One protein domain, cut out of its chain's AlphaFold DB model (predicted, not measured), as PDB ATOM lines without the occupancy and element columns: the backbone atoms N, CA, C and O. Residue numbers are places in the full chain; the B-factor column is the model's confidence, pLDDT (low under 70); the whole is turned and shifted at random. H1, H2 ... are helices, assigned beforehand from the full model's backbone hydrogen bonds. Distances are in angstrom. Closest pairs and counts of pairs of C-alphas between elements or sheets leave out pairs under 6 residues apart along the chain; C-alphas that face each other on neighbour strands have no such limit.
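AT A GLANCE: This is residues 273 to 320 of the 320 residues of an uncharacterized protein of Campylobacter jejuni (UniProt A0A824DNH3). With little regular structure, this is a loosely looped chain: an unnamed lead-in turns into helix H1, and a long loop swings round to a shorter helix H2, which folds back roughly against H1's direction without reaching it. Residues 280 to 286, of which 286 belongs to H1, stick out. The printed part has 48 residues with two named helices, H1 then H2, and no named strand; the class is all helix, with 19 residues in named elements. The whole is compact, radius of gyration of the C-alphas 10.7 A, spanning 30 by 22 by 16 A.

HOW THE PARTS SIT: H1, residues 286 to 296, and H2, residues 310 to 317, are only just apart, their closest C-alphas 8.4 A from each other. In both helices every O i to N i+4 pair is within hydrogen-bond range.

IN THESE COORDINATES: H1 begins at C-alpha 286 (28.297, -33.742, -14.388) and is 15.2 A long. H2 measures 10.3 A and ends at C-alpha 317 (16.622, -35.695, -3.608).

THE WHOLE: The C-alphas of Glu 283 and Asp 307 are farthest apart, 30.7 A. The link from H1 to H2, 13 residues, is long. The printed part has no cut. Residues 273 to 284 have pLDDT under 70.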
ATOM      1  N   ASP A 273      25.206 -41.975   0.514       67.62
ATOM      2  CA  ASP A 273      25.119 -43.270  -0.155       67.62
ATOM      3  C   ASP A 273      25.091 -43.049  -1.666       67.62
ATOM      4  O   ASP A 273      24.061 -42.693  -2.237       67.62
ATOM      5  N   LEU A 274      26.234 -43.258  -2.317       65.25
ATOM      6  CA  LEU A 274      26.358 -43.032  -3.751       65.25
ATOM      7  C   LEU A 274      25.457 -43.959  -4.585       65.25
ATOM      8  O   LEU A 274      25.121 -43.601  -5.712       65.25
ATOM      9  N   ASN A 275      25.042 -45.109  -4.039       63.50
ATOM     10  CA  ASN A 275      24.135 -46.037  -4.716       63.50
ATOM     11  C   ASN A 275      22.677 -45.589  -4.610       63.50
ATOM     12  O   ASN A 275      21.921 -45.794  -5.549       63.50
ATOM     13  N   LYS A 276      22.278 -44.955  -3.497       67.50
ATOM     14  CA  LYS A 276      20.922 -44.390  -3.351       67.50
ATOM     15  C   LYS A 276      20.628 -43.351  -4.440       67.50
ATOM     16  O   LYS A 276      19.484 -43.193  -4.848       67.50
ATOM     17  N   TYR A 277      21.665 -42.641  -4.863       68.25
ATOM     18  CA  TYR A 277      21.586 -41.497  -5.764       68.25
ATOM     19  C   TYR A 277      22.088 -41.800  -7.175       68.25
ATOM     20  O   TYR A 277      22.308 -40.872  -7.946       68.25
ATOM     21  N   ASP A 278      22.309 -43.077  -7.505       66.75
ATOM     22  CA  ASP A 278      22.660 -43.510  -8.861       66.75
ATOM     23  C   ASP A 278      23.882 -42.776  -9.462       66.75
ATOM     24  O   ASP A 278      24.087 -42.750 -10.676       66.75
ATOM     25  N   PHE A 279      24.780 -42.251  -8.610       66.88
ATOM     26  CA  PHE A 279      25.997 -41.546  -9.039       66.88
ATOM     27  C   PHE A 279      26.932 -42.436  -9.865       66.88
ATOM     28  O   PHE A 279      27.802 -41.935 -10.574       66.88
ATOM     29  N   ALA A 280      26.753 -43.757  -9.796       62.56
ATOM     30  CA  ALA A 280      27.455 -44.713 -10.640       62.56
ATOM     31  C   ALA A 280      27.209 -44.488 -12.146       62.56
ATOM     32  O   ALA A 280      28.072 -44.850 -12.942       62.56
ATOM     33  N   TYR A 281      26.083 -43.875 -12.534       64.31
ATOM     34  CA  TYR A 281      25.772 -43.538 -13.930       64.31
ATOM     35  C   TYR A 281      26.298 -42.157 -14.359       64.31
ATOM     36  O   TYR A 281      26.242 -41.819 -15.541       64.31
ATOM     37  N   ASP A 282      26.847 -41.365 -13.432       69.12
ATOM     38  CA  ASP A 282      27.459 -40.065 -13.716       69.12
ATOM     39  C   ASP A 282      28.941 -40.223 -14.097       69.12
ATOM     40  O   ASP A 282      29.841 -39.730 -13.416       69.12
ATOM     41  N   GLU A 283      29.208 -40.946 -15.191       63.22
ATOM     42  CA  GLU A 283      30.569 -41.286 -15.645       63.22
ATOM     43  C   GLU A 283      31.465 -40.050 -15.844       63.22
ATOM     44  O   GLU A 283      32.676 -40.102 -15.621       63.22
ATOM     45  N   GLU A 284      30.867 -38.924 -16.240       67.56
ATOM     46  CA  GLU A 284      31.559 -37.651 -16.456       67.56
ATOM     47  C   GLU A 284      31.541 -36.717 -15.228       67.56
ATOM     48  O   GLU A 284      32.115 -35.626 -15.274       67.56
ATOM     49  N   GLY A 285      30.897 -37.112 -14.125       71.75
ATOM     50  CA  GLY A 285      30.795 -36.308 -12.902       71.75
ATOM     51  C   GLY A 285      29.942 -35.038 -13.043       71.75
ATOM     52  O   GLY A 285      30.082 -34.111 -12.242       71.75
ATOM     53  N   ARG A 286      29.100 -34.937 -14.078       78.12
ATOM     54  CA  ARG A 286      28.297 -33.742 -14.388       78.12
ATOM     55  C   ARG A 286      27.260 -33.460 -13.307       78.12
ATOM     56  O   ARG A 286      27.077 -32.297 -12.949       78.12
ATOM     57  N   ILE A 287      26.609 -34.499 -12.789       78.81
ATOM     58  CA  ILE A 287      25.611 -34.390 -11.718       78.81
ATOM     59  C   ILE A 287      26.309 -33.936 -10.435       78.81
ATOM     60  O   ILE A 287      25.887 -32.959  -9.817       78.81
ATOM     61  N   ILE A 288      27.448 -34.548 -10.097       77.88
ATOM     62  CA  ILE A 288      28.269 -34.142  -8.945       77.88
ATOM     63  C   ILE A 288      28.648 -32.655  -9.023       77.88
ATOM     64  O   ILE A 288      28.507 -31.920  -8.040       77.88
ATOM     65  N   TRP A 289      29.091 -32.183 -10.192       80.12
ATOM     66  CA  TRP A 289      29.442 -30.775 -10.394       80.12
ATOM     67  C   TRP A 289      28.235 -29.834 -10.322       80.12
ATOM     68  O   TRP A 289      28.366 -28.717  -9.812       80.12
ATOM     69  N   ALA A 290      27.070 -30.245 -10.819       83.62
ATOM     70  CA  ALA A 290      25.846 -29.450 -10.746       83.62
ATOM     71  C   ALA A 290      25.379 -29.267  -9.293       83.62
ATOM     72  O   ALA A 290      25.175 -28.130  -8.861       83.62
ATOM     73  N   LEU A 291      25.320 -30.354  -8.518       83.19
ATOM     74  CA  LEU A 291      24.955 -30.324  -7.098       83.19
ATOM     75  C   LEU A 291      25.918 -29.462  -6.290       83.19
ATOM     76  O   LEU A 291      25.488 -28.612  -5.510       83.19
ATOM     77  N   TYR A 292      27.223 -29.633  -6.521       82.25
ATOM     78  CA  TYR A 292      28.246 -28.786  -5.920       82.25
ATOM     79  C   TYR A 292      27.972 -27.300  -6.195       82.25
ATOM     80  O   TYR A 292      27.934 -26.499  -5.261       82.25
ATOM     81  N   ASN A 293      27.740 -26.933  -7.460       86.50
ATOM     82  CA  ASN A 293      27.501 -25.545  -7.854       86.50
ATOM     83  C   ASN A 293      26.249 -24.956  -7.196       86.50
ATOM     84  O   ASN A 293      26.239 -23.778  -6.833       86.50
ATOM     85  N   ASP A 294      25.181 -25.740  -7.071       89.75
ATOM     86  CA  ASP A 294      23.936 -25.273  -6.471       89.75
ATOM     87  C   ASP A 294      24.020 -25.187  -4.941       89.75
ATOM     88  O   ASP A 294      23.451 -24.256  -4.366       89.75
ATOM     89  N   ILE A 295      24.793 -26.055  -4.283       87.19
ATOM     90  CA  ILE A 295      25.107 -25.934  -2.851       87.19
ATOM     91  C   ILE A 295      26.011 -24.725  -2.592       87.19
ATOM     92  O   ILE A 295      25.729 -23.925  -1.701       87.19
ATOM     93  N   GLU A 296      27.062 -24.526  -3.391       84.62
ATOM     94  CA  GLU A 296      27.966 -23.375  -3.254       84.62
ATOM     95  C   GLU A 296      27.224 -22.039  -3.422       84.62
ATOM     96  O   GLU A 296      27.499 -21.074  -2.708       84.62
ATOM     97  N   LYS A 297      26.236 -21.992  -4.321       89.75
ATOM     98  CA  LYS A 297      25.368 -20.823  -4.536       89.75
ATOM     99  C   LYS A 297      24.236 -20.698  -3.507       89.75
ATOM    100  O   LYS A 297      23.447 -19.759  -3.608       89.75
ATOM    101  N   GLY A 298      24.125 -21.625  -2.554       88.94
ATOM    102  CA  GLY A 298      23.090 -21.637  -1.516       88.94
ATOM    103  C   GLY A 298      21.679 -21.956  -2.021       88.94
ATOM    104  O   GLY A 298      20.703 -21.649  -1.339       88.94
ATOM    105  N   LYS A 299      21.547 -22.537  -3.219       92.12
ATOM    106  CA  LYS A 299      20.255 -22.953  -3.790       92.12
ATOM    107  C   LYS A 299      19.793 -24.304  -3.249       92.12
ATOM    108  O   LYS A 299      18.596 -24.502  -3.053       92.12
ATOM    109  N   LEU A 300      20.738 -25.213  -3.025       90.25
ATOM    110  CA  LEU A 300      20.522 -26.504  -2.383       90.25
ATOM    111  C   LEU A 300      21.257 -26.541  -1.047       90.25
ATOM    112  O   LEU A 300      22.257 -25.851  -0.854       90.25
ATOM    113  N   LYS A 301      20.748 -27.356  -0.125       88.44
ATOM    114  CA  LYS A 301      21.403 -27.632   1.151       88.44
ATOM    115  C   LYS A 301      22.006 -29.026   1.106       88.44
ATOM    116  O   LYS A 301      21.370 -29.934   0.575       88.44
ATOM    117  N   ASP A 302      23.201 -29.200   1.663       85.31
ATOM    118  CA  ASP A 302      23.791 -30.530   1.757       85.31
ATOM    119  C   ASP A 302      22.952 -31.374   2.738       85.31
ATOM    120  O   ASP A 302      22.751 -30.972   3.891       85.31
ATOM    121  N   PRO A 303      22.436 -32.548   2.337       82.00
ATOM    122  CA  PRO A 303      21.577 -33.366   3.195       82.00
ATOM    123  C   PRO A 303      22.272 -33.839   4.485       82.00
ATOM    124  O   PRO A 303      21.581 -34.239   5.434       82.00
ATOM    125  N   ARG A 304      23.612 -33.779   4.525       79.44
ATOM    126  CA  ARG A 304      24.473 -34.154   5.656       79.44
ATOM    127  C   ARG A 304      24.714 -33.009   6.642       79.44
ATOM    128  O   ARG A 304      25.212 -33.272   7.737       79.44
ATOM    129  N   ASP A 305      24.351 -31.770   6.301       81.62
ATOM    130  CA  ASP A 305      24.433 -30.654   7.245       81.62
ATOM    131  C   ASP A 305      23.544 -30.914   8.473       81.62
ATOM    132  O   ASP A 305      22.423 -31.426   8.374       81.62
ATOM    133  N   ILE A 306      24.048 -30.557   9.658       79.62
ATOM    134  CA  ILE A 306      23.387 -30.848  10.944       79.62
ATOM    135  C   ILE A 306      22.000 -30.204  11.061       79.62
ATOM    136  O   ILE A 306      21.128 -30.709  11.765       79.62
ATOM    137  N   ASP A 307      21.805 -29.086  10.377       84.06
ATOM    138  CA  ASP A 307      20.589 -28.287  10.362       84.06
ATOM    139  C   ASP A 307      19.755 -28.523   9.085       84.06
ATOM    140  O   ASP A 307      18.865 -27.730   8.768       84.06
ATOM    141  N   SER A 308      20.019 -29.599   8.334       85.50
ATOM    142  CA  SER A 308      19.167 -30.041   7.224       85.50
ATOM    143  C   SER A 308      17.857 -30.652   7.727       85.50
ATOM    144  O   SER A 308      17.837 -31.593   8.526       85.50
ATOM    145  N   THR A 309      16.741 -30.111   7.233       88.62
ATOM    146  CA  THR A 309      15.366 -30.544   7.522       88.62
ATOM    147  C   THR A 309      14.881 -31.577   6.496       88.62
ATOM    148  O   THR A 309      15.466 -31.663   5.409       88.62
ATOM    149  N   PRO A 310      13.805 -32.342   6.777       89.12
ATOM    150  CA  PRO A 310      13.190 -33.235   5.791       89.12
ATOM    151  C   PRO A 310      12.879 -32.543   4.457       89.12
ATOM    152  O   PRO A 310      13.166 -33.092   3.402       89.12
ATOM    153  N   GLU A 311      12.394 -31.301   4.485       91.31
ATOM    154  CA  GLU A 311      12.083 -30.529   3.277       91.31
ATOM    155  C   GLU A 311      13.342 -30.198   2.473       91.31
ATOM    156  O   GLU A 311      13.333 -30.283   1.249       91.31
ATOM    157  N   SER A 312      14.439 -29.828   3.145       89.50
ATOM    158  CA  SER A 312      15.710 -29.560   2.460       89.50
ATOM    159  C   SER A 312      16.336 -30.823   1.863       89.50
ATOM    160  O   SER A 312      16.922 -30.748   0.788       89.50
ATOM    161  N   ARG A 313      16.155 -31.982   2.515       87.44
ATOM    162  CA  ARG A 313      16.593 -33.283   1.993       87.44
ATOM    163  C   ARG A 313      15.752 -33.715   0.797       87.44
ATOM    164  O   ARG A 313      16.325 -34.113  -0.199       87.44
ATOM    165  N   ASN A 314      14.433 -33.536   0.850       88.62
ATOM    166  CA  ASN A 314      13.562 -33.815  -0.293       88.62
ATOM    167  C   ASN A 314      13.908 -32.921  -1.491       88.62
ATOM    168  O   ASN A 314      14.014 -33.418  -2.597       88.62
ATOM    169  N   LYS A 315      14.183 -31.627  -1.273       89.69
ATOM    170  CA  LYS A 315      14.646 -30.731  -2.351       89.69
ATOM    171  C   LYS A 315      15.980 -31.155  -2.962       89.69
ATOM    172  O   LYS A 315      16.200 -30.910  -4.141       89.69
ATOM    173  N   PHE A 316      16.884 -31.705  -2.153       87.88
ATOM    174  CA  PHE A 316      18.132 -32.273  -2.652       87.88
ATOM    175  C   PHE A 316      17.855 -33.546  -3.462       87.88
ATOM    176  O   PHE A 316      18.349 -33.658  -4.577       87.88
ATOM    177  N   ASP A 317      17.024 -34.453  -2.938       84.06
ATOM    178  CA  ASP A 317      16.622 -35.695  -3.608       84.06
ATOM    179  C   ASP A 317      15.858 -35.414  -4.928       84.06
ATOM    180  O   ASP A 317      16.035 -36.156  -5.883       84.06
ATOM    181  N   ASP A 318      15.083 -34.325  -5.027       85.19
ATOM    182  CA  ASP A 318      14.390 -33.887  -6.257       85.19
ATOM    183  C   ASP A 318      15.336 -33.273  -7.312       85.19
ATOM    184  O   ASP A 318      14.965 -33.139  -8.480       85.19
ATOM    185  N   ALA A 319      16.523 -32.817  -6.900       82.12
ATOM    186  CA  ALA A 319      17.520 -32.210  -7.786       82.12
ATOM    187  C   ALA A 319      18.509 -33.232  -8.378       82.12
ATOM    188  O   ALA A 319      19.343 -32.855  -9.207       82.12
ATOM    189  N   MET A 320      18.425 -34.482  -7.916       74.00
ATOM    190  CA  MET A 320      19.184 -35.645  -8.383       74.00
ATOM    191  C   MET A 320      18.539 -36.263  -9.622       74.00
ATOM    192  O   MET A 320      19.301 -36.586 -10.558       74.00
TER     193      MET A 320